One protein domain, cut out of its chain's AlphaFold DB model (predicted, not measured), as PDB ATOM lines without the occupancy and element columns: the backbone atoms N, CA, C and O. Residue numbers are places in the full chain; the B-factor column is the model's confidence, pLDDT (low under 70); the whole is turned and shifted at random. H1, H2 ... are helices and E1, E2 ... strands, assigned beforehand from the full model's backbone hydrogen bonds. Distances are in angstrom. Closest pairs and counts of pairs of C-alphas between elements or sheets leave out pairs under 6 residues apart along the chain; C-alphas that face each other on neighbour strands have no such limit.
ATOM      1  N   VAL A 198      -6.752  34.323 115.891       84.38
ATOM      2  CA  VAL A 198      -7.718  33.316 115.445       84.38
ATOM      3  C   VAL A 198      -7.100  31.945 115.625       84.38
ATOM      4  O   VAL A 198      -6.123  31.640 114.947       84.38
ATOM      5  N   HIS A 199      -7.675  31.125 116.499       86.25
ATOM      6  CA  HIS A 199      -7.309  29.724 116.699       86.25
ATOM      7  C   HIS A 199      -7.905  28.873 115.584       86.25
ATOM      8  O   HIS A 199      -9.118  28.893 115.382       86.25
ATOM      9  N   MET A 200      -7.071  28.128 114.862       88.69
ATOM     10  CA  MET A 200      -7.499  27.280 113.752       88.69
ATOM     11  C   MET A 200      -7.643  25.829 114.189       88.69
ATOM     12  O   MET A 200      -6.759  25.266 114.839       88.69
ATOM     13  N   TYR A 201      -8.723  25.208 113.740       89.56
ATOM     14  CA  TYR A 201      -9.057  23.819 113.981       89.56
ATOM     15  C   TYR A 201      -9.205  23.090 112.649       89.56
ATOM     16  O   TYR A 201      -9.824  23.584 111.700       89.56
ATOM     17  N   THR A 202      -8.627  21.901 112.593       90.25
ATOM     18  CA  THR A 202      -8.776  20.941 111.503       90.25
ATOM     19  C   THR A 202      -9.681  19.815 111.942       90.25
ATOM     20  O   THR A 202      -9.614  19.378 113.090       90.25
ATOM     21  N   PHE A 203     -10.486  19.319 111.017       89.94
ATOM     22  CA  PHE A 203     -11.181  18.060 111.200       89.94
ATOM     23  C   PHE A 203     -10.336  16.933 110.601       89.94
ATOM     24  O   PHE A 203      -9.720  17.108 109.548       89.94
ATOM     25  N   ASP A 204     -10.271  15.807 111.296       85.25
ATOM     26  CA  ASP A 204      -9.699  14.559 110.813       85.25
ATOM     27  C   ASP A 204     -10.860  13.619 110.478       85.25
ATOM     28  O   ASP A 204     -11.665  13.292 111.351       85.25
ATOM     29  N   ILE A 205     -10.974  13.240 109.204       83.56
ATOM     30  CA  ILE A 205     -12.081  12.408 108.722       83.56
ATOM     31  C   ILE A 205     -11.911  10.941 109.118       83.56
ATOM     32  O   ILE A 205     -12.910  10.262 109.337       83.56
ATOM     33  N   ASP A 206     -10.671  10.471 109.250       84.06
ATOM     34  CA  ASP A 206     -10.381   9.076 109.577       84.06
ATOM     35  C   ASP A 206     -10.676   8.825 111.057       84.06
ATOM     36  O   ASP A 206     -11.232   7.793 111.435       84.06
ATOM     37  N   LEU A 207     -10.351   9.807 111.901       85.69
ATOM     38  CA  LEU A 207     -10.601   9.751 113.339       85.69
ATOM     39  C   LEU A 207     -11.955  10.341 113.747       85.69
ATOM     40  O   LEU A 207     -12.337  10.214 114.906       85.69
ATOM     41  N   MET A 208     -12.665  11.016 112.837       85.25
ATOM     42  CA  MET A 208     -13.891  11.776 113.122       85.25
ATOM     43  C   MET A 208     -13.727  12.777 114.281       85.25
ATOM     44  O   MET A 208     -14.648  13.004 115.069       85.25
ATOM     45  N   THR A 209     -12.548  13.394 114.407       88.50
ATOM     46  CA  THR A 209     -12.216  14.291 115.527       88.50
ATOM     47  C   THR A 209     -11.686  15.644 115.072       88.50
ATOM     48  O   THR A 209     -11.154  15.804 113.977       88.50
ATOM     49  N   TRP A 210     -11.840  16.648 115.935       89.00
ATOM     50  CA  TRP A 210     -11.292  17.986 115.729       89.00
ATOM     51  C   TRP A 210      -9.970  18.149 116.476       89.00
ATOM     52  O   TRP A 210      -9.862  17.796 117.650       89.00
ATOM     53  N   SER A 211      -8.983  18.742 115.815       82.44
ATOM     54  CA  SER A 211      -7.667  19.042 116.377       82.44
ATOM     55  C   SER A 211      -7.308  20.512 116.171       82.44
ATOM     56  O   SER A 211      -7.645  21.121 115.154       82.44
ATOM     57  N   MET A 212      -6.636  21.111 117.155       80.19
ATOM     58  CA  MET A 212      -6.121  22.475 117.041       80.19
ATOM     59  C   MET A 212      -4.820  22.461 116.232       80.19
ATOM     60  O   MET A 212      -3.920  21.679 116.522       80.19
ATOM     61  N   SER A 213      -4.726  23.329 115.224       72.25
ATOM     62  CA  SER A 213      -3.583  23.404 114.310       72.25
ATOM     63  C   SER A 213      -2.598  24.521 114.685       72.25
ATOM     64  O   SER A 213      -1.464  24.240 115.059       72.25
ATOM     65  N   PHE A 214      -2.992  25.793 114.566       74.25
ATOM     66  CA  PHE A 214      -2.160  26.975 114.868       74.25
ATOM     67  C   PHE A 214      -3.035  28.243 114.911       74.25
ATOM     68  O   PHE A 214      -4.252  28.140 114.774       74.25
ATOM     69  N   TRP A 215      -2.449  29.435 115.091       70.56
ATOM     70  CA  TRP A 215      -3.195  30.701 115.137       70.56
ATOM     71  C   TRP A 215      -2.733  31.760 114.124       70.56
ATOM     72  O   TRP A 215      -1.582  31.765 113.677       70.56
ATOM     73  N   LEU A 216      -3.640  32.677 113.768       72.94
ATOM     74  CA  LEU A 216      -3.423  33.747 112.783       72.94
ATOM     75  C   LEU A 216      -3.565  35.152 113.359       72.94
ATOM     76  O   LEU A 216      -4.228  35.359 114.372       72.94
ATOM     77  N   LYS A 217      -2.983  36.118 112.637       61.84
ATOM     78  CA  LYS A 217      -3.112  37.555 112.869       61.84
ATOM     79  C   LYS A 217      -3.869  38.214 111.706       61.84
ATOM     80  O   LYS A 217      -3.357  38.331 110.587       61.84
ATOM     81  N   GLN A 218      -5.090  38.674 111.953       66.62
ATOM     82  CA  GLN A 218      -5.897  39.341 110.923       66.62
ATOM     83  C   GLN A 218      -5.321  40.719 110.563       66.62
ATOM     84  O   GLN A 218      -4.855  41.439 111.448       66.62
ATOM     85  N   THR A 219      -5.293  41.084 109.268       50.47
ATOM     86  CA  THR A 219      -4.627  42.334 108.850       50.47
ATOM     87  C   THR A 219      -5.318  43.200 107.790       50.47
ATOM     88  O   THR A 219      -4.958  44.368 107.764       50.47
ATOM     89  N   LEU A 220      -6.299  42.756 106.982       51.06
ATOM     90  CA  LEU A 220      -7.019  43.632 106.019       51.06
ATOM     91  C   LEU A 220      -8.416  43.114 105.608       51.06
ATOM     92  O   LEU A 220      -8.704  41.928 105.763       51.06
ATOM     93  N   TRP A 221      -9.272  43.998 105.075       50.22
ATOM     94  CA  TRP A 221     -10.707  43.776 104.798       50.22
ATOM     95  C   TRP A 221     -11.059  43.776 103.296       50.22
ATOM     96  O   TRP A 221     -10.656  44.691 102.583       50.22
ATOM     97  N   VAL A 222     -11.866  42.804 102.844       49.88
ATOM     98  CA  VAL A 222     -12.607  42.808 101.562       49.88
ATOM     99  C   VAL A 222     -14.033  42.273 101.821       49.88
ATOM    100  O   VAL A 222     -14.226  41.368 102.632       49.88
ATOM    101  N   LYS A 223     -15.069  42.843 101.193       49.19
ATOM    102  CA  LYS A 223     -16.480  42.472 101.438       49.19
ATOM    103  C   LYS A 223     -17.061  41.739 100.222       49.19
ATOM    104  O   LYS A 223     -16.838  42.190  99.104       49.19
ATOM    105  N   GLY A 224     -17.771  40.634 100.450       55.34
ATOM    106  CA  GLY A 224     -18.615  39.953  99.459       55.34
ATOM    107  C   GLY A 224     -20.094  39.969  99.878       55.34
ATOM    108  O   GLY A 224     -20.432  40.551 100.910       55.34
ATOM    109  N   ASP A 225     -20.957  39.324  99.086       51.19
ATOM    110  CA  ASP A 225     -22.423  39.490  99.162       51.19
ATOM    111  C   ASP A 225     -23.098  38.816 100.372       51.19
ATOM    112  O   ASP A 225     -24.067  39.349 100.899       51.19
ATOM    113  N   SER A 226     -22.594  37.671 100.849       55.03
ATOM    114  CA  SER A 226     -23.117  36.977 102.054       55.03
ATOM    115  C   SER A 226     -22.052  36.730 103.125       55.03
ATOM    116  O   SER A 226     -22.355  36.402 104.273       55.03
ATOM    117  N   LEU A 227     -20.786  36.893 102.746       63.66
ATOM    118  CA  LEU A 227     -19.617  36.679 103.586       63.66
ATOM    119  C   LEU A 227     -18.674  37.871 103.426       63.66
ATOM    120  O   LEU A 227     -18.455  38.367 102.319       63.66
ATOM    121  N   SER A 228     -18.050  38.293 104.516       71.00
ATOM    122  CA  SER A 228     -16.876  39.161 104.476       71.00
ATOM    123  C   SER A 228     -15.607  38.311 104.450       71.00
ATOM    124  O   SER A 228     -15.477  37.354 105.213       71.00
ATOM    125  N   ALA A 229     -14.667  38.654 103.568       73.94
ATOM    126  CA  ALA A 229     -13.407  37.943 103.386       73.94
ATOM    127  C   ALA A 229     -12.227  38.840 103.793       73.94
ATOM    128  O   ALA A 229     -11.983  39.900 103.221       73.94
ATOM    129  N   TYR A 230     -11.452  38.421 104.784       72.44
ATOM    130  CA  TYR A 230     -10.349  39.198 105.335       72.44
ATOM    131  C   TYR A 230      -9.018  38.569 104.970       72.44
ATOM    132  O   TYR A 230      -8.820  37.377 105.185       72.44
ATOM    133  N   LYS A 231      -8.062  39.369 104.500       72.38
ATOM    134  CA  LYS A 231      -6.692  38.887 104.334       72.38
ATOM    135  C   LYS A 231      -6.005  38.834 105.699       72.38
ATOM    136  O   LYS A 231      -6.014  39.808 106.460       72.38
ATOM    137  N   ALA A 232      -5.390  37.700 106.000       73.19
ATOM    138  CA  ALA A 232      -4.675  37.458 107.241       73.19
ATOM    139  C   ALA A 232      -3.257  36.951 106.979       73.19
ATOM    140  O   ALA A 232      -2.945  36.361 105.939       73.19
ATOM    141  N   THR A 233      -2.389  37.213 107.948       67.69
ATOM    142  CA  THR A 233      -1.005  36.749 107.955       67.69
ATOM    143  C   THR A 233      -0.790  35.879 109.183       67.69
ATOM    144  O   THR A 233      -1.435  36.047 110.218       67.69
ATOM    145  N   THR A 234       0.088  34.894 109.060       68.88
ATOM    146  CA  THR A 234       0.431  33.999 110.166       68.88
ATOM    147  C   THR A 234       1.760  34.399 110.782       68.88
ATOM    148  O   THR A 234       2.659  34.885 110.093       68.88
ATOM    149  N   HIS A 235       1.887  34.179 112.087       60.97
ATOM    150  CA  HIS A 235       3.168  34.298 112.777       60.97
ATOM    151  C   HIS A 235       3.944  32.972 112.777       60.97
ATOM    152  O   HIS A 235       5.154  32.977 112.997       60.97
ATOM    153  N   ASN A 236       3.275  31.845 112.513       62.12
ATOM    154  CA  ASN A 236       3.907  30.532 112.541       62.12
ATOM    155  C   ASN A 236       4.920  30.399 111.389       62.12
ATOM    156  O   ASN A 236       4.561  30.606 110.227       62.12
ATOM    157  N   ALA A 237       6.174  30.076 111.716       56.75
ATOM    158  CA  ALA A 237       7.292  30.021 110.774       56.75
ATOM    159  C   ALA A 237       7.016  29.080 109.590       56.75
ATOM    160  O   ALA A 237       7.277  29.462 108.447       56.75
ATOM    161  N   ASP A 238       6.378  27.935 109.849       54.41
ATOM    162  CA  ASP A 238       6.027  26.936 108.829       54.41
ATOM    163  C   ASP A 238       5.021  27.462 107.795       54.41
ATOM    164  O   ASP A 238       4.968  27.000 106.655       54.41
ATOM    165  N   PHE A 239       4.242  28.477 108.169       62.19
ATOM    166  CA  PHE A 239       3.146  29.004 107.364       62.19
ATOM    167  C   PHE A 239       3.369  30.455 106.916       62.19
ATOM    168  O   PHE A 239       2.544  30.982 106.168       62.19
ATOM    169  N   LYS A 240       4.481  31.106 107.308       62.66
ATOM    170  CA  LYS A 240       4.808  32.513 106.962       62.66
ATOM    171  C   LYS A 240       4.798  32.789 105.455       62.66
ATOM    172  O   LYS A 240       4.628  33.933 105.044       62.66
ATOM    173  N   ARG A 241       4.981  31.752 104.631       63.03
ATOM    174  CA  ARG A 241       4.956  31.845 103.163       63.03
ATOM    175  C   ARG A 241       3.542  31.921 102.577       63.03
ATOM    176  O   ARG A 241       3.405  32.263 101.406       63.03
ATOM    177  N   CYS A 242       2.505  31.638 103.365       68.62
ATOM    178  CA  CYS A 242       1.117  31.627 102.916       68.62
ATOM    179  C   CYS A 242       0.371  32.876 103.402       68.62
ATOM    180  O   CYS A 242       0.412  33.238 104.579       68.62
ATOM    181  N   SER A 243      -0.343  33.524 102.481       79.44
ATOM    182  CA  SER A 243      -1.406  34.467 102.838       79.44
ATOM    183  C   SER A 243      -2.684  33.686 103.128       79.44
ATOM    184  O   SER A 243      -2.920  32.640 102.528       79.44
ATOM    185  N   TRP A 244      -3.514  34.203 104.025       84.81
ATOM    186  CA  TRP A 244      -4.741  33.542 104.464       84.81
ATOM    187  C   TRP A 244      -5.951  34.418 104.171       84.81
ATOM    188  O   TRP A 244      -5.833  35.645 104.124       84.81
ATOM    189  N   VAL A 245      -7.105  33.787 103.993       86.69
ATOM    190  CA  VAL A 245      -8.410  34.434 103.900       86.69
ATOM    191  C   VAL A 245      -9.274  33.922 105.043       86.69
ATOM    192  O   VAL A 245      -9.434  32.723 105.223       86.69
ATOM    193  N   ILE A 246      -9.812  34.839 105.832       86.56
ATOM    194  CA  ILE A 246     -10.767  34.572 106.904       86.56
ATOM    195  C   ILE A 246     -12.141  34.948 106.358       86.56
ATOM    196  O   ILE A 246     -12.311  36.066 105.888       86.56
ATOM    197  N   LYS A 247     -13.118  34.053 106.412       88.19
ATOM    198  CA  LYS A 247     -14.494  34.300 105.982       88.19
ATOM    199  C   LYS A 247     -15.410  34.351 107.195       88.19
ATOM    200  O   LYS A 247     -15.471  33.391 107.962       88.19
ATOM    201  N   LYS A 248     -16.124  35.464 107.352       87.00
ATOM    202  CA  LYS A 248     -17.152  35.652 108.385       87.00
ATOM    203  C   LYS A 248     -18.501  35.871 107.714       87.00
ATOM    204  O   LYS A 248     -18.571  36.496 106.659       87.00
ATOM    205  N   TYR A 249     -19.560  35.360 108.327       82.06
ATOM    206  CA  TYR A 249     -20.919  35.614 107.865       82.06
ATOM    207  C   TYR A 249     -21.319  37.062 108.130       82.06
ATOM    208  O   TYR A 249     -20.977  37.632 109.170       82.06
ATOM    209  N   LEU A 250     -22.030  37.658 107.171       79.94
ATOM    210  CA  LEU A 250     -22.707  38.930 107.405       79.94
ATOM    211  C   LEU A 250     -23.825  38.734 108.444       79.94
ATOM    212  O   LEU A 250     -24.390  37.641 108.492       79.94
ATOM    213  N   PRO A 251     -24.160  39.764 109.244       80.75
ATOM    214  CA  PRO A 251     -25.209  39.674 110.265       80.75
ATOM    215  C   PRO A 251     -26.519  39.066 109.737       80.75
ATOM    216  O   PRO A 251     -26.981  38.072 110.281       80.75
ATOM    217  N   ASP A 252     -27.004  39.532 108.585       78.50
ATOM    218  CA  ASP A 252     -28.240  39.045 107.953       78.50
ATOM    219  C   ASP A 252     -28.212  37.530 107.651       78.50
ATOM    220  O   ASP A 252     -29.212  36.813 107.769       78.50
ATOM    221  N   ALA A 253     -27.040  37.009 107.277       75.19
ATOM    222  CA  ALA A 253     -26.847  35.584 107.027       75.19
ATOM    223  C   ALA A 253     -26.736  34.783 108.336       75.19
ATOM    224  O   ALA A 253     -27.145  33.623 108.383       75.19
ATOM    225  N   VAL A 254     -26.204  35.388 109.405       77.00
ATOM    226  CA  VAL A 254     -26.196  34.787 110.747       77.00
ATOM    227  C   VAL A 254     -27.624  34.632 111.262       77.00
ATOM    228  O   VAL A 254     -27.964  33.545 111.726       77.00
ATOM    229  N   ASP A 255     -28.463  35.654 111.107       75.19
ATOM    230  CA  ASP A 255     -29.864  35.624 111.545       75.19
ATOM    231  C   ASP A 255     -30.653  34.524 110.817       75.19
ATOM    232  O   ASP A 255     -31.380  33.745 111.434       75.19
ATOM    233  N   THR A 256     -30.423  34.379 109.508       73.75
ATOM    234  CA  THR A 256     -31.026  33.303 108.701       73.75
ATOM    235  C   THR A 256     -30.569  31.914 109.164       73.75
ATOM    236  O   THR A 256     -31.383  31.000 109.292       73.75
ATOM    237  N   ASN A 257     -29.277  31.740 109.460       69.69
ATOM    238  CA  ASN A 257     -28.749  30.471 109.969       69.69
ATOM    239  C   ASN A 257     -29.320  30.132 111.355       69.69
ATOM    240  O   ASN A 257     -29.687  28.984 111.606       69.69
ATOM    241  N   GLN A 258     -29.457  31.121 112.240       72.44
ATOM    242  CA  GLN A 258     -30.055  30.922 113.562       72.44
ATOM    243  C   GLN A 258     -31.536  30.534 113.472       72.44
ATOM    244  O   GLN A 258     -31.981  29.674 114.231       72.44
ATOM    245  N   ALA A 259     -32.276  31.071 112.495       70.38
ATOM    246  CA  ALA A 259     -33.663  30.680 112.235       70.38
ATOM    247  C   ALA A 259     -33.817  29.193 111.843       70.38
ATOM    248  O   ALA A 259     -34.895  28.624 112.002       70.38
ATOM    249  N   THR A 260     -32.743  28.537 111.382       66.62
ATOM    250  CA  THR A 260     -32.729  27.094 111.077       66.62
ATOM    251  C   THR A 260     -32.382  26.193 112.273       66.62
ATOM    252  O   THR A 260     -32.218  24.993 112.089       66.62
ATOM    253  N   ASN A 261     -32.300  26.723 113.503       63.03
ATOM    254  CA  ASN A 261     -31.908  26.009 114.738       63.03
ATOM    255  C   ASN A 261     -30.472  25.442 114.760       63.03
ATOM    256  O   ASN A 261     -30.133  24.656 115.645       63.03
ATOM    257  N   HIS A 262     -29.598  25.850 113.839       73.62
ATOM    258  CA  HIS A 262     -28.179  25.494 113.884       73.62
ATOM    259  C   HIS A 262     -27.362  26.622 114.516       73.62
ATOM    260  O   HIS A 262     -27.528  27.797 114.178       73.62
ATOM    261  N   SER A 263     -26.430  26.275 115.409       84.75
ATOM    262  CA  SER A 263     -25.446  27.250 115.877       84.75
ATOM    263  C   SER A 263     -24.515  27.649 114.725       84.75
ATOM    264  O   SER A 263     -24.224  26.851 113.828       84.75
ATOM    265  N   LEU A 264     -24.004  28.883 114.750       85.94
ATOM    266  CA  LEU A 264     -23.045  29.351 113.741       85.94
ATOM    267  C   LEU A 264     -21.769  28.491 113.728       85.94
ATOM    268  O   LEU A 264     -21.164  28.277 112.678       85.94
ATOM    269  N   GLU A 265     -21.378  27.964 114.891       88.94
ATOM    270  CA  GLU A 265     -20.257  27.037 114.997       88.94
ATOM    271  C   GLU A 265     -20.540  25.732 114.252       88.94
ATOM    272  O   GLU A 265     -19.697  25.285 113.475       88.94
ATOM    273  N   ASP A 266     -21.709  25.131 114.468       88.94
ATOM    274  CA  ASP A 266     -22.064  23.863 113.829       88.94
ATOM    275  C   ASP A 266     -22.212  24.031 112.322       88.94
ATOM    276  O   ASP A 266     -21.728  23.194 111.562       88.94
ATOM    277  N   HIS A 267     -22.761  25.160 111.875       88.69
ATOM    278  CA  HIS A 267     -22.782  25.502 110.458       88.69
ATOM    279  C   HIS A 267     -21.360  25.580 109.874       88.69
ATOM    280  O   HIS A 267     -21.061  24.934 108.869       88.69
ATOM    281  N   ASN A 268     -20.440  26.297 110.531       91.25
ATOM    282  CA  ASN A 268     -19.044  26.374 110.092       91.25
ATOM    283  C   ASN A 268     -18.344  25.001 110.106       91.25
ATOM    284  O   ASN A 268     -17.549  24.712 109.209       91.25
ATOM    285  N   LYS A 269     -18.640  24.136 111.087       91.75
ATOM    286  CA  LYS A 269     -18.141  22.750 111.117       91.75
ATOM    287  C   LYS A 269     -18.623  21.965 109.902       91.75
ATOM    288  O   LYS A 269     -17.794  21.341 109.241       91.75
ATOM    289  N   VAL A 270     -19.914  22.051 109.574       91.00
ATOM    290  CA  VAL A 270     -20.500  21.400 108.392       91.00
ATOM    291  C   VAL A 270     -19.836  21.903 107.111       91.00
ATOM    292  O   VAL A 270     -19.457  21.092 106.271       91.00
ATOM    293  N   VAL A 271     -19.599  23.213 106.978       91.12
ATOM    294  CA  VAL A 271     -18.889  23.786 105.818       91.12
ATOM    295  C   VAL A 271     -17.474  23.209 105.682       91.12
ATOM    296  O   VAL A 271     -17.080  22.788 104.592       91.12
ATOM    297  N   VAL A 272     -16.715  23.139 106.781       92.56
ATOM    298  CA  VAL A 272     -15.355  22.565 106.794       92.56
ATOM    299  C   VAL A 272     -15.367  21.080 106.435       92.56
ATOM    300  O   VAL A 272     -14.565  20.644 105.605       92.56
ATOM    301  N   GLN A 273     -16.293  20.312 107.007       93.00
ATOM    302  CA  GLN A 273     -16.457  18.884 106.724       93.00
ATOM    303  C   GLN A 273     -16.850  18.637 105.262       93.00
ATOM    304  O   GLN A 273     -16.218  17.823 104.586       93.00
ATOM    305  N   MET A 274     -17.826  19.384 104.741       94.00
ATOM    306  CA  MET A 274     -18.260  19.297 103.345       94.00
ATOM    307  C   MET A 274     -17.097  19.579 102.391       94.00
ATOM    308  O   MET A 274     -16.847  18.813 101.463       94.00
ATOM    309  N   HIS A 275     -16.317  20.628 102.653       93.44
ATOM    310  CA  HIS A 275     -15.159  20.962 101.823       93.44
ATOM    311  C   HIS A 275     -14.066  19.888 101.862       93.44
ATOM    312  O   HIS A 275     -13.414  19.621 100.848       93.44
ATOM    313  N   MET A 276     -13.858  19.243 103.013       91.00
ATOM    314  CA  MET A 276     -12.944  18.104 103.115       91.00
ATOM    315  C   MET A 276     -13.396  16.919 102.262       91.00
ATOM    316  O   MET A 276     -12.562  16.328 101.572       91.00
ATOM    317  N   ILE A 277     -14.693  16.608 102.266       92.00
ATOM    318  CA  ILE A 277     -15.279  15.556 101.427       92.00
ATOM    319  C   ILE A 277     -15.084  15.896  99.943       92.00
ATOM    320  O   ILE A 277     -14.548  15.078  99.196       92.00
ATOM    321  N   THR A 278     -15.392  17.126  99.525       91.94
ATOM    322  CA  THR A 278     -15.161  17.592  98.146       91.94
ATOM    323  C   THR A 278     -13.694  17.464  97.739       91.94
ATOM    324  O   THR A 278     -13.369  17.001  96.643       91.94
ATOM    325  N   ARG A 279     -12.771  17.818  98.640       92.19
ATOM    326  CA  ARG A 279     -11.335  17.650  98.405       92.19
ATOM    327  C   ARG A 279     -10.951  16.178  98.240       92.19
ATOM    328  O   ARG A 279     -10.103  15.883  97.402       92.19
ATOM    329  N   ASN A 280     -11.539  15.280  99.027       91.38
ATOM    330  CA  ASN A 280     -11.315  13.842  98.902       91.38
ATOM    331  C   ASN A 280     -11.800  13.321  97.541       91.38
ATOM    332  O   ASN A 280     -11.028  12.674  96.837       91.38
ATOM    333  N   PHE A 281     -13.011  13.695  97.112       92.50
ATOM    334  CA  PHE A 281     -13.524  13.330  95.788       92.50
ATOM    335  C   PHE A 281     -12.624  13.823  94.654       92.50
ATOM    336  O   PHE A 281     -12.271  13.049  93.768       92.50
ATOM    337  N   ALA A 282     -12.165  15.076  94.712       91.50
ATOM    338  CA  ALA A 282     -11.248  15.607  93.706       91.50
ATOM    339  C   ALA A 282      -9.903  14.856  93.667       91.50
ATOM    340  O   ALA A 282      -9.320  14.685  92.597       91.50
ATOM    341  N   LEU A 283      -9.402  14.390  94.819       91.12
ATOM    342  CA  LEU A 283      -8.178  13.588  94.885       91.12
ATOM    343  C   LEU A 283      -8.369  12.191  94.291       91.12
ATOM    344  O   LEU A 283      -7.502  11.751  93.536       91.12
ATOM    345  N   GLN A 284      -9.486  11.528  94.591       92.38
ATOM    346  CA  GLN A 284      -9.815  10.222  94.016       92.38
ATOM    347  C   GLN A 284      -9.998  10.325  92.499       92.38
ATOM    348  O   GLN A 284      -9.374   9.577  91.753       92.38
ATOM    349  N   LEU A 285     -10.748  11.327  92.028       90.88
ATOM    350  CA  LEU A 285     -10.923  11.588  90.599       90.88
ATOM    351  C   LEU A 285      -9.579  11.835  89.903       90.88
ATOM    352  O   LEU A 285      -9.303  11.263  88.851       90.88
ATOM    353  N   LYS A 286      -8.708  12.644  90.516       90.88
ATOM    354  CA  LYS A 286      -7.343  12.852  90.024       90.88
ATOM    355  C   LYS A 286      -6.573  11.533  89.911       90.88
ATOM    356  O   LYS A 286      -5.881  11.337  88.919       90.88
ATOM    357  N   GLN A 287      -6.646  10.665  90.916       91.94
ATOM    358  CA  GLN A 287      -5.952   9.376  90.892       91.94
ATOM    359  C   GLN A 287      -6.469   8.484  89.763       91.94
ATOM    360  O   GLN A 287      -5.653   7.929  89.037       91.94
ATOM    361  N   GLU A 288      -7.787   8.398  89.566       91.56
ATOM    362  CA  GLU A 288      -8.381   7.611  88.478       91.56
ATOM    363  C   GLU A 288      -8.000   8.137  87.092       91.56
ATOM    364  O   GLU A 288      -7.650   7.352  86.212       91.56
ATOM    365  N   ILE A 289      -8.004   9.459  86.893       89.88
ATOM    366  CA  ILE A 289      -7.606  10.064  85.614       89.88
ATOM    367  C   ILE A 289      -6.128   9.786  85.313       89.88
ATOM    368  O   ILE A 289      -5.781   9.493  84.175       89.88
ATOM    369  N   LEU A 290      -5.255   9.841  86.322       90.06
ATOM    370  CA  LEU A 290      -3.814   9.637  86.139       90.06
ATOM    371  C   LEU A 290      -3.409   8.177  85.891       90.06
ATOM    372  O   LEU A 290      -2.257   7.940  85.531       90.06
ATOM    373  N   LYS A 291      -4.315   7.205  86.058       92.12
ATOM    374  CA  LYS A 291      -4.051   5.802  85.684       92.12
ATOM    375  C   LYS A 291      -3.983   5.599  84.169       92.12
ATOM    376  O   LYS A 291      -3.386   4.626  83.725       92.12
ATOM    377  N   ASP A 292      -4.595   6.491  83.393       90.38
ATOM    378  CA  ASP A 292      -4.690   6.406  81.938       90.38
ATOM    379  C   ASP A 292      -4.151   7.697  81.309       90.38
ATOM    380  O   ASP A 292      -4.720   8.778  81.470       90.38
ATOM    381  N   ALA A 293      -3.039   7.584  80.578       82.62
ATOM    382  CA  ALA A 293      -2.379   8.725  79.951       82.62
ATOM    383  C   ALA A 293      -3.289   9.466  78.952       82.62
ATOM    384  O   ALA A 293      -3.221  10.694  78.877       82.62
ATOM    385  N   GLY A 294      -4.185   8.757  78.252       86.44
ATOM    386  CA  GLY A 294      -5.139   9.376  77.326       86.44
ATOM    387  C   GLY A 294      -6.184  10.225  78.056       86.44
ATOM    388  O   GLY A 294      -6.502  11.339  77.636       86.44
ATOM    389  N   LYS A 295      -6.659   9.757  79.218       84.12
ATOM    390  CA  LYS A 295      -7.562  10.544  80.078       84.12
ATOM    391  C   LYS A 295      -6.844  11.730  80.712       84.12
ATOM    392  O   LYS A 295      -7.432  12.803  80.833       84.12
ATOM    393  N   ALA A 296      -5.586  11.567  81.115       82.81
ATOM    394  CA  ALA A 296      -4.809  12.655  81.699       82.81
ATOM    395  C   ALA A 296      -4.663  13.845  80.737       82.81
ATOM    396  O   ALA A 296      -4.796  14.992  81.169       82.81
ATOM    397  N   GLU A 297      -4.463  13.583  79.444       84.19
ATOM    398  CA  GLU A 297      -4.423  14.624  78.414       84.19
ATOM    399  C   GLU A 297      -5.804  15.267  78.202       84.19
ATOM    400  O   GLU A 297      -5.931  16.493  78.228       84.19
ATOM    401  N   GLN A 298      -6.863  14.455  78.106       83.38
ATOM    402  CA  GLN A 298      -8.226  14.934  77.861       83.38
ATOM    403  C   GLN A 298      -8.793  15.794  79.006       83.38
ATOM    404  O   GLN A 298      -9.469  16.800  78.760       83.38
ATOM    405  N   TYR A 299      -8.549  15.412  80.262       80.44
ATOM    406  CA  TYR A 299      -9.168  16.024  81.448       80.44
ATOM    407  C   TYR A 299      -8.271  17.035  82.174       80.44
ATOM    408  O   TYR A 299      -8.661  17.572  83.210       80.44
ATOM    409  N   SER A 300      -7.104  17.364  81.619       77.62
ATOM    410  CA  SER A 300      -6.283  18.471  82.114       77.62
ATOM    411  C   SER A 300      -6.975  19.834  81.885       77.62
ATOM    412  O   SER A 300      -7.663  20.005  80.870       77.62
ATOM    413  N   PRO A 301      -6.812  20.825  82.791       82.62
ATOM    414  CA  PRO A 301      -6.160  20.747  84.103       82.62
ATOM    415  C   PRO A 301      -7.059  20.121  85.186       82.62
ATOM    416  O   PRO A 301      -8.265  20.346  85.228       82.62
ATOM    417  N   LEU A 302      -6.450  19.371  86.111       84.44
ATOM    418  CA  LEU A 302      -7.165  18.668  87.183       84.44
ATOM    419  C   LEU A 302      -7.609  19.611  88.311       84.44
ATOM    420  O   LEU A 302      -6.841  20.462  88.769       84.44
ATOM    421  N   LEU A 303      -8.819  19.384  88.827       86.00
ATOM    422  CA  LEU A 303      -9.380  20.144  89.942       86.00
ATOM    423  C   LEU A 303      -8.591  19.910  91.237       86.00
ATOM    424  O   LEU A 303      -8.241  18.784  91.599       86.00
ATOM    425  N   LYS A 304      -8.330  20.994  91.973       88.00
ATOM    426  CA  LYS A 304      -7.636  20.948  93.263       88.00
ATOM    427  C   LYS A 304      -8.300  21.884  94.260       88.00
ATOM    428  O   LYS A 304      -8.256  23.100  94.108       88.00
ATOM    429  N   TYR A 305      -8.794  21.308  95.350       90.25
ATOM    430  CA  TYR A 305      -9.328  22.059  96.479       90.25
ATOM    431  C   TYR A 305      -8.244  22.266  97.545       90.25
ATOM    432  O   TYR A 305      -7.503  21.345  97.918       90.25
ATOM    433  N   ARG A 306      -8.126  23.509  98.024       89.94
ATOM    434  CA  ARG A 306      -7.256  23.881  99.154       89.94
ATOM    435  C   ARG A 306      -7.832  23.346 100.464       89.94
ATOM    436  O   ARG A 306      -8.963  22.881 100.489       89.94
ATOM    437  N   LYS A 307      -7.056  23.357 101.547       88.94
ATOM    438  CA  LYS A 307      -7.611  23.050 102.872       88.94
ATOM    439  C   LYS A 307      -8.337  24.279 103.411       88.94
ATOM    440  O   LYS A 307      -7.860  25.397 103.210       88.94
ATOM    441  N   ILE A 308      -9.440  24.043 104.110       92.19
ATOM    442  CA  ILE A 308     -10.112  25.054 104.922       92.19
ATOM    443  C   ILE A 308     -10.147  24.596 106.373       92.19
ATOM    444  O   ILE A 308     -10.030  23.404 106.663       92.19
ATOM    445  N   PHE A 309     -10.270  25.559 107.270       92.12
ATOM    446  CA  PHE A 309     -10.153  25.379 108.704       92.12
ATOM    447  C   PHE A 309     -11.307  26.095 109.392       92.12
ATOM    448  O   PHE A 309     -11.764  27.143 108.928       92.12
ATOM    449  N   LEU A 310     -11.734  25.562 110.530       93.56
ATOM    450  CA  LEU A 310     -12.598  26.296 111.444       93.56
ATOM    451  C   LEU A 310     -11.720  27.272 112.230       93.56
ATOM    452  O   LEU A 310     -10.698  26.867 112.777       93.56
ATOM    453  N   GLY A 311     -12.092  28.543 112.291       91.56
ATOM    454  CA  GLY A 311     -11.425  29.531 113.131       91.56
ATOM    455  C   GLY A 311     -12.304  29.943 114.303       91.56
ATOM    456  O   GLY A 311     -13.516  30.095 114.145       91.56
ATOM    457  N   LYS A 312     -11.686  30.151 115.467       90.62
ATOM    458  CA  LYS A 312     -12.319  30.787 116.626       90.62
ATOM    459  C   LYS A 312     -11.477  31.962 117.104       90.62
ATOM    460  O   LYS A 312     -10.267  31.807 117.278       90.62
ATOM    461  N   THR A 313     -12.091  33.122 117.289       86.94
ATOM    462  CA  THR A 313     -11.419  34.281 117.891       86.94
ATOM    463  C   THR A 313     -11.344  34.124 119.412       86.94
ATOM    464  O   THR A 313     -12.072  33.320 119.994       86.94
ATOM    465  N   ASP A 314     -10.493  34.912 120.073       79.81
ATOM    466  CA  ASP A 314     -10.450  34.968 121.547       79.81
ATOM    467  C   ASP A 314     -11.778  35.451 122.165       79.81
ATOM    468  O   ASP A 314     -12.088  35.137 123.309       79.81
ATOM    469  N   GLU A 315     -12.585  36.181 121.392       81.25
ATOM    470  CA  GLU A 315     -13.918  36.669 121.771       81.25
ATOM    471  C   GLU A 315     -15.011  35.594 121.593       81.25
ATOM    472  O   GLU A 315     -16.177  35.838 121.889       81.25
ATOM    473  N   GLY A 316     -14.649  34.398 121.113       82.00
ATOM    474  CA  GLY A 316     -15.572  33.281 120.897       82.00
ATOM    475  C   GLY A 316     -16.312  33.315 119.556       82.00
ATOM    476  O   GLY A 316     -17.145  32.444 119.300       82.00
ATOM    477  N   GLU A 317     -16.008  34.267 118.671       86.50
ATOM    478  CA  GLU A 317     -16.610  34.305 117.338       86.50
ATOM    479  C   GLU A 317     -16.090  33.153 116.474       86.50
ATOM    480  O   GLU A 317     -14.886  32.880 116.437       86.50
ATOM    481  N   THR A 318     -16.990  32.504 115.731       89.25
ATOM    482  CA  THR A 318     -16.642  31.406 114.822       89.25
ATOM    483  C   THR A 318     -16.666  31.852 113.366       89.25
ATOM    484  O   THR A 318     -17.508  32.643 112.939       89.25
ATOM    485  N   LEU A 319     -15.697  31.362 112.602       91.62
ATOM    486  CA  LEU A 319     -15.452  31.758 111.219       91.62
ATOM    487  C   LEU A 319     -14.770  30.615 110.457       91.62
ATOM    488  O   LEU A 319     -14.365  29.617 111.059       91.62
ATOM    489  N   THR A 320     -14.587  30.756 109.147       92.56
ATOM    490  CA  THR A 320     -13.776  29.811 108.357       92.56
ATOM    491  C   THR A 320     -12.501  30.470 107.856       92.56
ATOM    492  O   THR A 320     -12.449  31.676 107.626       92.56
ATOM    493  N   VAL A 321     -11.436  29.687 107.717       90.75
ATOM    494  CA  VAL A 321     -10.126  30.166 107.269       90.75
ATOM    495  C   VAL A 321      -9.636  29.300 106.119       90.75
ATOM    496  O   VAL A 321      -9.675  28.076 106.199       90.75
ATOM    497  N   GLU A 322      -9.129  29.922 105.065       91.19
ATOM    498  CA  GLU A 322      -8.602  29.252 103.880       91.19
ATOM    499  C   GLU A 322      -7.299  29.898 103.397       91.19
ATOM    500  O   GLU A 322      -6.953  31.022 103.764       91.19
ATOM    501  N   GLU A 323      -6.537  29.171 102.585       88.06
ATOM    502  CA  GLU A 323      -5.339  29.714 101.942       88.06
ATOM    503  C   GLU A 323      -5.742  30.741 100.874       88.06
ATOM    504  O   GLU A 323      -6.614  30.478 100.045       88.06
ATOM    505  N   PHE A 324      -5.087  31.900 100.866       84.50
ATOM    506  CA  PHE A 324      -5.287  32.900  99.825       84.50
ATOM    507  C   PHE A 324      -4.818  32.359  98.474       84.50
ATOM    508  O   PHE A 324      -3.665  31.954  98.315       84.50
ATOM    509  N   VAL A 325      -5.702  32.424  97.484       83.50
ATOM    510  CA  VAL A 325      -5.388  32.083  96.098       83.50
ATOM    511  C   VAL A 325      -5.178  33.378  95.322       83.50
ATOM    512  O   VAL A 325      -6.078  34.205  95.220       83.50
ATOM    513  N   SER A 326      -3.969  33.566  94.795       81.44
ATOM    514  CA  SER A 326      -3.669  34.668  93.882       81.44
ATOM    515  C   SER A 326      -4.209  34.375  92.486       81.44
ATOM    516  O   SER A 326      -4.065  33.250  92.007       81.44
ATOM    517  N   GLY A 327      -4.713  35.398  91.807       83.12
ATOM    518  CA  GLY A 327      -5.222  35.301  90.442       83.12
ATOM    519  C   GLY A 327      -6.666  35.771  90.352       83.12
ATOM    520  O   GLY A 327      -7.189  36.382  91.284       83.12
ATOM    521  N   GLU A 328      -7.287  35.493  89.215       82.69
ATOM    522  CA  GLU A 328      -8.696  35.783  88.984       82.69
ATOM    523  C   GLU A 328      -9.567  34.691  89.616       82.69
ATOM    524  O   GLU A 328      -9.342  33.497  89.407       82.69
ATOM    525  N   PHE A 329     -10.550  35.100  90.418       83.19
ATOM    526  CA  PHE A 329     -11.513  34.182  91.013       83.19
ATOM    527  C   PHE A 329     -12.730  34.069  90.095       83.19
ATOM    528  O   PHE A 329     -13.522  35.003  89.996       83.19
ATOM    529  N   VAL A 330     -12.876  32.920  89.434       83.44
ATOM    530  CA  VAL A 330     -13.950  32.664  88.467       83.44
ATOM    531  C   VAL A 330     -14.891  31.598  89.017       83.44
ATOM    532  O   VAL A 330     -14.466  30.508  89.400       83.44
ATOM    533  N   LYS A 331     -16.188  31.905  89.040       85.19
ATOM    534  CA  LYS A 331     -17.241  30.927  89.324       85.19
ATOM    535  C   LYS A 331     -17.653  30.281  88.005       85.19
ATOM    536  O   LYS A 331     -18.058  30.998  87.102       85.19
ATOM    537  N   TYR A 332     -17.541  28.957  87.890       83.69
ATOM    538  CA  TYR A 332     -17.856  28.233  86.650       83.69
ATOM    539  C   TYR A 332     -19.324  27.812  86.555       83.69
ATOM    540  O   TYR A 332     -19.952  28.031  85.525       83.69
ATOM    541  N   ILE A 333     -19.875  27.260  87.635       84.12
ATOM    542  CA  ILE A 333     -21.263  26.795  87.738       84.12
ATOM    543  C   ILE A 333     -21.833  27.303  89.065       84.12
ATOM    544  O   ILE A 333     -21.099  27.473  90.048       84.12
ATOM    545  N   ASN A 334     -23.122  27.640  89.090       84.12
ATOM    546  CA  ASN A 334     -23.821  27.993  90.322       84.12
ATOM    547  C   ASN A 334     -24.528  26.781  90.945       84.12
ATOM    548  O   ASN A 334     -24.612  25.719  90.355       84.12
ATOM    549  N   ASN A 335     -25.071  26.949  92.148       83.50
ATOM    550  CA  ASN A 335     -25.740  25.855  92.858       83.50
ATOM    551  C   ASN A 335     -27.106  25.471  92.246       83.50
ATOM    552  O   ASN A 335     -27.797  24.635  92.813       83.50
ATOM    553  N   ASN A 336     -27.497  26.099  91.133       85.94
ATOM    554  CA  ASN A 336     -28.751  25.870  90.419       85.94
ATOM    555  C   ASN A 336     -28.477  25.309  89.008       85.94
ATOM    556  O   ASN A 336     -29.302  25.484  88.116       85.94
ATOM    557  N   ASP A 337     -27.292  24.731  88.793       79.19
ATOM    558  CA  ASP A 337     -26.839  24.132  87.531       79.19
ATOM    559  C   ASP A 337     -26.774  25.093  86.330       79.19
ATOM    560  O   ASP A 337     -26.751  24.674  85.174       79.19
ATOM    561  N   ILE A 338     -26.698  26.403  86.579       81.94
ATOM    562  CA  ILE A 338     -26.537  27.418  85.533       81.94
ATOM    563  C   ILE A 338     -25.040  27.730  85.367       81.94
ATOM    564  O   ILE A 338     -24.400  28.218  86.316       81.94
ATOM    565  N   PRO A 339     -24.468  27.513  84.166       82.06
ATOM    566  CA  PRO A 339     -23.107  27.926  83.855       82.06
ATOM    567  C   PRO A 339     -22.958  29.442  83.977       82.06
ATOM    568  O   PRO A 339     -23.740  30.218  83.432       82.06
ATOM    569  N   CYS A 340     -21.925  29.872  84.691       82.69
ATOM    570  CA  CYS A 340     -21.613  31.283  84.909       82.69
ATOM    571  C   CYS A 340     -20.623  31.832  83.866       82.69
ATOM    572  O   CYS A 340     -20.401  33.039  83.808       82.69
ATOM    573  N   VAL A 341     -20.020  30.960  83.049       79.62
ATOM    574  CA  VAL A 341     -19.033  31.326  82.024       79.62
ATOM    575  C   VAL A 341     -19.332  30.558  80.741       79.62
ATOM    576  O   VAL A 341     -19.423  29.331  80.757       79.62
ATOM    577  N   SER A 342     -19.454  31.263  79.620       73.44
ATOM    578  CA  SER A 342     -19.630  30.650  78.302       73.44
ATOM    579  C   SER A 342     -18.277  30.273  77.688       73.44
ATOM    580  O   SER A 342     -17.301  31.013  77.778       73.44
ATOM    581  N   GLY A 343     -18.198  29.088  77.074       67.56
ATOM    582  CA  GLY A 343     -17.024  28.656  76.301       67.56
ATOM    583  C   GLY A 343     -15.769  28.302  77.109       67.56
ATOM    584  O   GLY A 343     -14.723  28.051  76.517       67.56
ATOM    585  N   ASN A 344     -15.835  28.258  78.445       72.25
ATOM    586  CA  ASN A 344     -14.701  27.819  79.253       72.25
ATOM    587  C   ASN A 344     -14.666  26.286  79.355       72.25
ATOM    588  O   ASN A 344     -15.611  25.677  79.848       72.25
ATOM    589  N   VAL A 345     -13.548  25.677  78.950       68.81
ATOM    590  CA  VAL A 345     -13.349  24.215  78.953       68.81
ATOM    591  C   VAL A 345     -13.565  23.601  80.340       68.81
ATOM    592  O   VAL A 345     -14.076  22.492  80.438       68.81
ATOM    593  N   ILE A 346     -13.210  24.308  81.419       69.94
ATOM    594  CA  ILE A 346     -13.439  23.832  82.791       69.94
ATOM    595  C   ILE A 346     -14.929  23.898  83.129       69.94
ATOM    596  O   ILE A 346     -15.459  22.950  83.690       69.94
ATOM    597  N   GLY A 347     -15.618  24.976  82.743       65.88
ATOM    598  CA  GLY A 347     -17.059  25.125  82.966       65.88
ATOM    599  C   GLY A 347     -17.928  24.166  82.147       65.88
ATOM    600  O   GLY A 347     -19.034  23.872  82.564       65.88
ATOM    601  N   GLN A 348     -17.432  23.659  81.016       66.88
ATOM    602  CA  GLN A 348     -18.095  22.606  80.230       66.88
ATOM    603  C   GLN A 348     -17.847  21.190  80.775       66.88
ATOM    604  O   GLN A 348     -18.540  20.255  80.383       66.88
ATOM    605  N   LYS A 349     -16.810  21.023  81.603       64.88
ATOM    606  CA  LYS A 349     -16.410  19.745  82.214       64.88
ATOM    607  C   LYS A 349     -16.896  19.590  83.661       64.88
ATOM    608  O   LYS A 349     -16.804  18.484  84.190       64.88
ATOM    609  N   ALA A 350     -17.278  20.692  84.303       57.72
ATOM    610  CA  ALA A 350     -17.898  20.728  85.624       57.72
ATOM    611  C   ALA A 350     -19.381  20.370  85.504       57.72
ATOM    612  O   ALA A 350     -19.888  19.783  86.484       57.72
TER     613      ALA A 350
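What this domain is: This is residues 198 to 350 of the 350 residues of the protein "Transient receptor potential cation channel subfamily M member 6-like" of Paramuricea clavata (UniProt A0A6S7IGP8). A small closed barrel of six strands, E1 to E6, makes one end of the domain, and the long helix H2 runs along its outside over E5 and on well past it. Beyond the barrel, short H3 turns the chain at the far end of H2, residues 300 to 307 lead back to E5, and after E6 a long tail, residues 324 to 344, leads away from the barrel to short H4. The printed part has 153 residues, with four named helices and six strands in the order E1 E2 E3 E4 H1 H2 H3 E5 E6 H4, a mixed class of helices and strands. It is only just compact, close to loose, with a radius of gyration of the C-alphas of 17.4 A and spans of 53 by 36 by 31 A.

Where its parts are: E1 is residues 198 to 204, 19.4 A long, from C-alpha 198 at (-7.718, 33.316, 115.445). E2, residues 209 to 223, is the longest strand, 31.8 A, and bends by 98 degrees at residue 220. E3 is residues 227 to 234, 21.3 A; E4 is residues 244 to 249; E5 is residues 308 to 313; E6 is residues 318 to 323. H2, residues 264 to 290, measures 39.0 A, from (-23.045, 29.351, 113.741) to (-3.814, 9.637, 86.139). H1 is residues 251 to 259, H3 residues 293 to 299 and H4 residues 345 to 349.

How they stand to each other: Round the closed barrel run E1 E2 E3 E4 E6 E5 and back to E1, with neighbours antiparallel. E1 to E4 form a meander, each strand the antiparallel neighbour of the one before. N 200 and O 214 of the hairpin E1 and E2 are 2.8 A apart, within hydrogen-bond range, as are N 222 and O 229 of E2 and E3 at 2.9 A, N 230 and O 246 of E3 and E4 at 2.7 A, N 245 and O 322 of E4 and E6 at 2.8 A, N 309 and O 321 of E6 and E5 at 2.8 A, and N 201 and O 310 of E1 and E5 at 2.8 A. Pairing on E2 is staggered: E1 is beside residues 209 to 216, E3 beside 216 to 223. H2 is on the barrel, outside it, at a height over the sheet of 8.4 A, and runs along E5 at 2 degrees on the local plane; their closest C-alphas, Val 272 and Ile 308, are 6.1 A apart. H1 is also on the barrel and touches H2 only at the corner, about perpendicular at 86 degrees, closest at C-alphas 257 and 264, 6.9 A. H3 touches H2 only at the corner, closest at C-alphas 290 and 296, 5.5 A. H4 is not on the barrel and is only just apart from H3, at 8.2 A. In H1, H2, H3 and H4 every O i to N i+4 pair is within hydrogen-bond range.

The domain as a whole: The C-alphas farthest apart, of Gly 294 and Glu 315, are 52.9 A apart. The printed part has no cut, and E6 to H4 is the long link. Mean pLDDT of the printed part is 80.1; 31 residues are under 70, among them 217 to 227, 233 to 242 and 345 to 350.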